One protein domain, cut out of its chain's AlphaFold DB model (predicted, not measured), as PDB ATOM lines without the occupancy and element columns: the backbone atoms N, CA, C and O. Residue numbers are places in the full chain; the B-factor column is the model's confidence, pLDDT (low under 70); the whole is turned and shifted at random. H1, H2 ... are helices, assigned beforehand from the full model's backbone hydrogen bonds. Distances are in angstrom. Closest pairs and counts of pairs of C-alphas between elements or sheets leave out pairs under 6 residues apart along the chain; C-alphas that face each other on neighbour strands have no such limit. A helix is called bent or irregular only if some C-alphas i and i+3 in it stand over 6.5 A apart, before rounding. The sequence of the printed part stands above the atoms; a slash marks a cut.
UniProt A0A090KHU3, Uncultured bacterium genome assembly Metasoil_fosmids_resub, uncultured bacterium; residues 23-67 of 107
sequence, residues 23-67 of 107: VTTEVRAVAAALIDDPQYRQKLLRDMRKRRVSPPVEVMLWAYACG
ATOM      1  N   VAL A  23     109.208  88.157 166.782       81.25
ATOM      2  CA  VAL A  23     108.655  86.943 166.164       81.25
ATOM      3  C   VAL A  23     109.062  86.831 164.692       81.25
ATOM      4  O   VAL A  23     109.512  85.785 164.244       81.25
ATOM      5  N   THR A  24     108.976  87.920 163.924       85.12
ATOM      6  CA  THR A  24     109.367  87.918 162.506       85.12
ATOM      7  C   THR A  24     110.860  87.652 162.324       85.12
ATOM      8  O   THR A  24     111.243  86.968 161.380       85.12
ATOM      9  N   THR A  25     111.715  88.177 163.207       88.19
ATOM     10  CA  THR A  25     113.161  87.912 163.155       88.19
ATOM     11  C   THR A  25     113.502  86.469 163.514       88.19
ATOM     12  O   THR A  25     114.316  85.862 162.826       88.19
ATOM     13  N   GLU A  26     112.849  85.897 164.524       87.75
ATOM     14  CA  GLU A  26     113.062  84.503 164.932       87.75
ATOM     15  C   GLU A  26     112.602  83.528 163.844       87.75
ATOM     16  O   GLU A  26     113.353  82.635 163.462       87.75
ATOM     17  N   VAL A  27     111.422  83.756 163.256       87.38
ATOM     18  CA  VAL A  27     110.919  82.942 162.138       87.38
ATOM     19  C   VAL A  27     111.865  83.002 160.938       87.38
ATOM     20  O   VAL A  27     112.138  81.974 160.324       87.38
ATOM     21  N   ARG A  28     112.414  84.183 160.618       87.50
ATOM     22  CA  ARG A  28     113.420  84.319 159.551       87.50
ATOM     23  C   ARG A  28     114.691  83.531 159.855       87.50
ATOM     24  O   ARG A  28     115.216  82.899 158.948       87.50
ATOM     25  N   ALA A  29     115.163  83.549 161.099       89.56
ATOM     26  CA  ALA A  29     116.354  82.805 161.501       89.56
ATOM     27  C   ALA A  29     116.142  81.287 161.395       89.56
ATOM     28  O   ALA A  29     116.981  80.588 160.833       89.56
ATOM     29  N   VAL A  30     114.995  80.785 161.862       89.56
ATOM     30  CA  VAL A  30     114.641  79.360 161.752       89.56
ATOM     31  C   VAL A  30     114.497  78.939 160.288       89.56
ATOM     32  O   VAL A  30     115.024  77.903 159.889       89.56
ATOM     33  N   ALA A  31     113.826  79.752 159.466       84.50
ATOM     34  CA  ALA A  31     113.674  79.474 158.041       84.50
ATOM     35  C   ALA A  31     115.025  79.464 157.306       84.50
ATOM     36  O   ALA A  31     115.256  78.585 156.479       84.50
ATOM     37  N   ALA A  32     115.925  80.398 157.628       87.94
ATOM     38  CA  ALA A  32     117.274  80.426 157.069       87.94
ATOM     39  C   ALA A  32     118.059  79.162 157.446       87.94
ATOM     40  O   ALA A  32     118.587  78.495 156.563       87.94
ATOM     41  N   ALA A  33     118.036  78.767 158.724       91.31
ATOM     42  CA  ALA A  33     118.708  77.556 159.190       91.31
ATOM     43  C   ALA A  33     118.211  76.289 158.472       91.31
ATOM     44  O   ALA A  33     119.014  75.435 158.106       91.31
ATOM     45  N   LEU A  34     116.902  76.183 158.216       89.94
ATOM     46  CA  LEU A  34     116.332  75.068 157.455       89.94
ATOM     47  C   LEU A  34     116.791  75.066 155.988       89.94
ATOM     48  O   LEU A  34     117.079  74.010 155.433       89.94
ATOM     49  N   ILE A  35     116.836  76.235 155.348       88.25
ATOM     50  CA  ILE A  35     117.263  76.360 153.947       88.25
ATOM     51  C   ILE A  35     118.767  76.095 153.806       88.25
ATOM     52  O   ILE A  35     119.201  75.566 152.780       88.25
ATOM     53  N   ASP A  36     119.562  76.455 154.812       91.44
ATOM     54  CA  ASP A  36     121.010  76.244 154.844       91.44
ATOM     55  C   ASP A  36     121.415  74.810 155.198       91.44
ATOM     56  O   ASP A  36     122.536  74.409 154.885       91.44
ATOM     57  N   ASP A  37     120.500  74.011 155.753       95.25
ATOM     58  CA  ASP A  37     120.719  72.591 156.020       95.25
ATOM     59  C   ASP A  37     121.063  71.822 154.718       95.25
ATOM     60  O   ASP A  37     120.249  71.742 153.782       95.25
ATOM     61  N   PRO A  38     122.256  71.198 154.636       94.12
ATOM     62  CA  PRO A  38     122.654  70.395 153.485       94.12
ATOM     63  C   PRO A  38     121.683  69.250 153.171       94.12
ATOM     64  O   PRO A  38     121.466  68.938 151.996       94.12
ATOM     65  N   GLN A  39     121.079  68.629 154.189       95.38
ATOM     66  CA  GLN A  39     120.142  67.517 154.001       95.38
ATOM     67  C   GLN A  39     118.867  67.987 153.299       95.38
ATOM     68  O   GLN A  39     118.379  67.331 152.372       95.38
ATOM     69  N   TYR A  40     118.360  69.158 153.693       93.12
ATOM     70  CA  TYR A  40     117.208  69.790 153.060       93.12
ATOM     71  C   TYR A  40     117.483  70.087 151.582       93.12
ATOM     72  O   TYR A  40     116.696  69.699 150.712       93.12
ATOM     73  N   ARG A  41     118.640  70.689 151.271       92.44
ATOM     74  CA  ARG A  41     119.041  71.010 149.890       92.44
ATOM     75  C   ARG A  41     119.179  69.766 149.013       92.44
ATOM     76  O   ARG A  41     118.690  69.754 147.884       92.44
ATOM     77  N   GLN A  42     119.798  68.701 149.526       94.75
ATOM     78  CA  GLN A  42     119.940  67.440 148.789       94.75
ATOM     79  C   GLN A  42     118.586  66.784 148.503       94.75
ATOM     80  O   GLN A  42     118.339  66.319 147.386       94.75
ATOM     81  N   LYS A  43     117.687  66.774 149.494       94.12
ATOM     82  CA  LYS A  43     116.317  66.282 149.326       94.12
ATOM     83  C   LYS A  43     115.567  67.088 148.268       94.12
ATOM     84  O   LYS A  43     114.997  66.485 147.361       94.12
ATOM     85  N   LEU A  44     115.611  68.416 148.351       90.94
ATOM     86  CA  LEU A  44     114.957  69.300 147.390       90.94
ATOM     87  C   LEU A  44     115.462  69.035 145.968       90.94
ATOM     88  O   LEU A  44     114.663  68.827 145.062       90.94
ATOM     89  N   LEU A  45     116.779  68.944 145.776       91.88
ATOM     90  CA  LEU A  45     117.383  68.655 144.475       91.88
ATOM     91  C   LEU A  45     116.941  67.295 143.914       91.88
ATOM     92  O   LEU A  45     116.625  67.177 142.728       91.88
ATOM     93  N   ARG A  46     116.881  66.260 144.758       95.12
ATOM     94  CA  ARG A  46     116.365  64.943 144.364       95.12
ATOM     95  C   ARG A  46     114.893  65.013 143.957       95.12
ATOM     96  O   ARG A  46     114.508  64.387 142.972       95.12
ATOM     97  N   ASP A  47     114.078  65.735 144.715       93.00
ATOM     98  CA  ASP A  47     112.636  65.809 144.493       93.00
ATOM     99  C   ASP A  47     112.304  66.658 143.247       93.00
ATOM    100  O   ASP A  47     111.438  66.258 142.471       93.00
ATOM    101  N   MET A  48     113.069  67.726 142.974       91.00
ATOM    102  CA  MET A  48     113.031  68.496 141.716       91.00
ATOM    103  C   MET A  48     113.341  67.603 140.505       91.00
ATOM    104  O   MET A  48     112.590  67.569 139.536       91.00
ATOM    105  N   ARG A  49     114.409  66.792 140.572       92.25
ATOM    106  CA  ARG A  49     114.750  65.839 139.492       92.25
ATOM    107  C   ARG A  49     113.645  64.814 139.238       92.25
ATOM    108  O   ARG A  49     113.460  64.376 138.109       92.25
ATOM    109  N   LYS A  50     112.914  64.433 140.287       94.88
ATOM    110  CA  LYS A  50     111.776  63.508 140.216       94.88
ATOM    111  C   LYS A  50     110.442  64.203 139.912       94.88
ATOM    112  O   LYS A  50     109.424  63.515 139.932       94.88
ATOM    113  N   ARG A  51     110.431  65.524 139.672       89.06
ATOM    114  CA  ARG A  51     109.223  66.352 139.473       89.06
ATOM    115  C   ARG A  51     108.166  66.153 140.564       89.06
ATOM    116  O   ARG A  51     106.974  66.054 140.294       89.06
ATOM    117  N   ARG A  52     108.619  66.023 141.813       93.06
ATOM    118  CA  ARG A  52     107.751  65.898 143.000       93.06
ATOM    119  C   ARG A  52     107.512  67.228 143.704       93.06
ATOM    120  O   ARG A  52     106.748  67.278 144.665       93.06
ATOM    121  N   VAL A  53     108.193  68.282 143.268       91.12
ATOM    122  CA  VAL A  53     107.994  69.634 143.778       91.12
ATOM    123  C   VAL A  53     106.776  70.241 143.088       91.12
ATOM    124  O   VAL A  53     106.470  69.933 141.939       91.12
ATOM    125  N   SER A  54     106.034  71.073 143.817       91.44
ATOM    126  CA  SER A  54     104.850  71.734 143.273       91.44
ATOM    127  C   SER A  54     105.245  72.648 142.099       91.44
ATOM    128  O   SER A  54     106.184  73.435 142.259       91.44
ATOM    129  N   PRO A  55     104.537  72.616 140.952       88.50
ATOM    130  CA  PRO A  55     104.906  73.397 139.768       88.50
ATOM    131  C   PRO A  55     105.151  74.899 140.018       88.50
ATOM    132  O   PRO A  55     106.142  75.422 139.509       88.50
ATOM    133  N   PRO A  56     104.354  75.616 140.843       90.62
ATOM    134  CA  PRO A  56     104.615  77.022 141.159       90.62
ATOM    135  C   PRO A  56     105.965  77.264 141.845       90.62
ATOM    136  O   PRO A  56     106.588  78.303 141.628       90.62
ATOM    137  N   VAL A  57     106.438  76.314 142.660       88.38
ATOM    138  CA  VAL A  57     107.741  76.420 143.333       88.38
ATOM    139  C   VAL A  57     108.869  76.278 142.319       88.38
ATOM    140  O   VAL A  57     109.837  77.030 142.390       88.38
ATOM    141  N   GLU A  58     108.732  75.376 141.343       87.38
ATOM    142  CA  GLU A  58     109.708  75.246 140.259       87.38
ATOM    143  C   GLU A  58     109.766  76.527 139.424       87.38
ATOM    144  O   GLU A  58     110.844  77.088 139.247       87.38
ATOM    145  N   VAL A  59     108.613  77.042 138.980       88.56
ATOM    146  CA  VAL A  59     108.516  78.303 138.220       88.56
ATOM    147  C   VAL A  59     109.172  79.457 138.977       88.56
ATOM    148  O   VAL A  59     109.927  80.235 138.395       88.56
ATOM    149  N   MET A  60     108.926  79.557 140.284       88.44
ATOM    150  CA  MET A  60     109.546  80.577 141.126       88.44
ATOM    151  C   MET A  60     111.070  80.406 141.204       88.44
ATOM    152  O   MET A  60     111.798  81.394 141.129       88.44
ATOM    153  N   LEU A  61     111.567  79.174 141.322       87.12
ATOM    154  CA  LEU A  61     113.002  78.895 141.338       87.12
ATOM    155  C   LEU A  61     113.664  79.302 140.010       87.12
ATOM    156  O   LEU A  61     114.698  79.968 140.018       87.12
ATOM    157  N   TRP A  62     113.035  78.966 138.878       85.81
ATOM    158  CA  TRP A  62     113.476  79.380 137.544       85.81
ATOM    159  C   TRP A  62     113.487  80.900 137.395       85.81
ATOM    160  O   TRP A  62     114.456  81.457 136.886       85.81
ATOM    161  N   ALA A  63     112.458  81.578 137.906       87.69
ATOM    162  CA  ALA A  63     112.378  83.032 137.898       87.69
ATOM    163  C   ALA A  63     113.536  83.698 138.657       87.69
ATOM    164  O   ALA A  63     114.045  84.721 138.205       87.69
ATOM    165  N   TYR A  64     113.968  83.132 139.788       83.56
ATOM    166  CA  TYR A  64     115.126  83.642 140.529       83.56
ATOM    167  C   TYR A  64     116.462  83.317 139.850       83.56
ATOM    168  O   TYR A  64     117.375  84.135 139.900       83.56
ATOM    169  N   ALA A  65     116.591  82.138 139.234       85.31
ATOM    170  CA  ALA A  65     117.850  81.679 138.647       85.31
ATOM    171  C   ALA A  65     118.128  82.266 137.253       85.31
ATOM    172  O   ALA A  65     119.257  82.646 136.954       85.31
ATOM    173  N   CYS A  66     117.109  82.326 136.397       85.06
ATOM    174  CA  CYS A  66     117.226  82.718 134.989       85.06
ATOM    175  C   CYS A  66     116.493  84.030 134.666       85.06
ATOM    176  O   CYS A  66     116.590  84.522 133.545       85.06
ATOM    177  N   GLY A  67     115.769  84.597 135.635       84.50
ATOM    178  CA  GLY A  67     114.833  85.694 135.411       84.50
ATOM    179  C   GLY A  67     113.434  85.193 135.045       84.50
ATOM    180  O   GLY A  67     113.245  84.060 134.599       84.50
TER     181      GLY A  67
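This is residues 23 to 67 of the 107 residues of the protein "Uncultured bacterium genome assembly Metasoil_fosmids_resub" of uncultured bacterium (UniProt A0A090KHU3). Three helices are joined end to end in an open, angular frame: H1 leads into one end of H2 at a first corner near residue 37, and H3 sets off from the other end of H2 after a second corner made by residues 50 to 54. H2 is the base of this frame, H1 and H3 are its two arms, and no helix touches another. The printed part has 45 residues with three named helices, in the order H1, H2, H3, and no named strand; the class is all helix. The whole is loose, with a radius of gyration of the C-alphas of 12.4 A, and the C-alphas span 33 by 24 by 16 A along their three main axes.

H1 covers residues 23 to 36 and is the longest helix by residues; its C-alpha 23 stands at (108.655, 86.943, 166.164), and from first to last C-alpha it measures 19.9 A. Asp 37 follows, and then H2 covers residues 38 to 49, 16.7 A from first to last C-alpha, with C-alpha 38 at (122.654, 70.395, 153.485). Residues 50 to 54 lead on to H3, residues 55 to 66, which measures 16.2 A and has its last C-alpha, that of Cys 66, at (117.226, 82.718, 134.989). Gly 67 is the last printed residue.

H1 and H2 are close but not clearly touching; their closest C-alphas, those of Leu 34 and Tyr 40, are 6.9 A apart. They run the same way at a steep tilt of 69 degrees, only just short of about perpendicular. H2 and H3 are also close but not clearly touching, and their closest C-alphas, those of Met 48 and Glu 58, are 7.7 A apart. Their lines are about perpendicular, at 74 degrees. H1 and H3 are apart. In H1, H2 and H3 every O i to N i+4 pair is within hydrogen-bond range, and no helix is bent.

The two C-alphas farthest apart are those of Val 23 and Lys 50, 35.1 A from each other; the first and last printed C-alphas, those of Val 23 and Gly 67, are 31.4 A apart. Residues 23 to 34 of H1 stand free, as do residues 36 to 43, of which 38 to 43 belong to H2, and residues 59 to 67, of which 59 to 66 belong to H3. The printed part has no cut. The links from H1 to H2 and from H2 to H3 are both tight, with 1 and 5 residues between the helices. The mean pLDDT of the printed part is 89.6, and no printed residue is under 70.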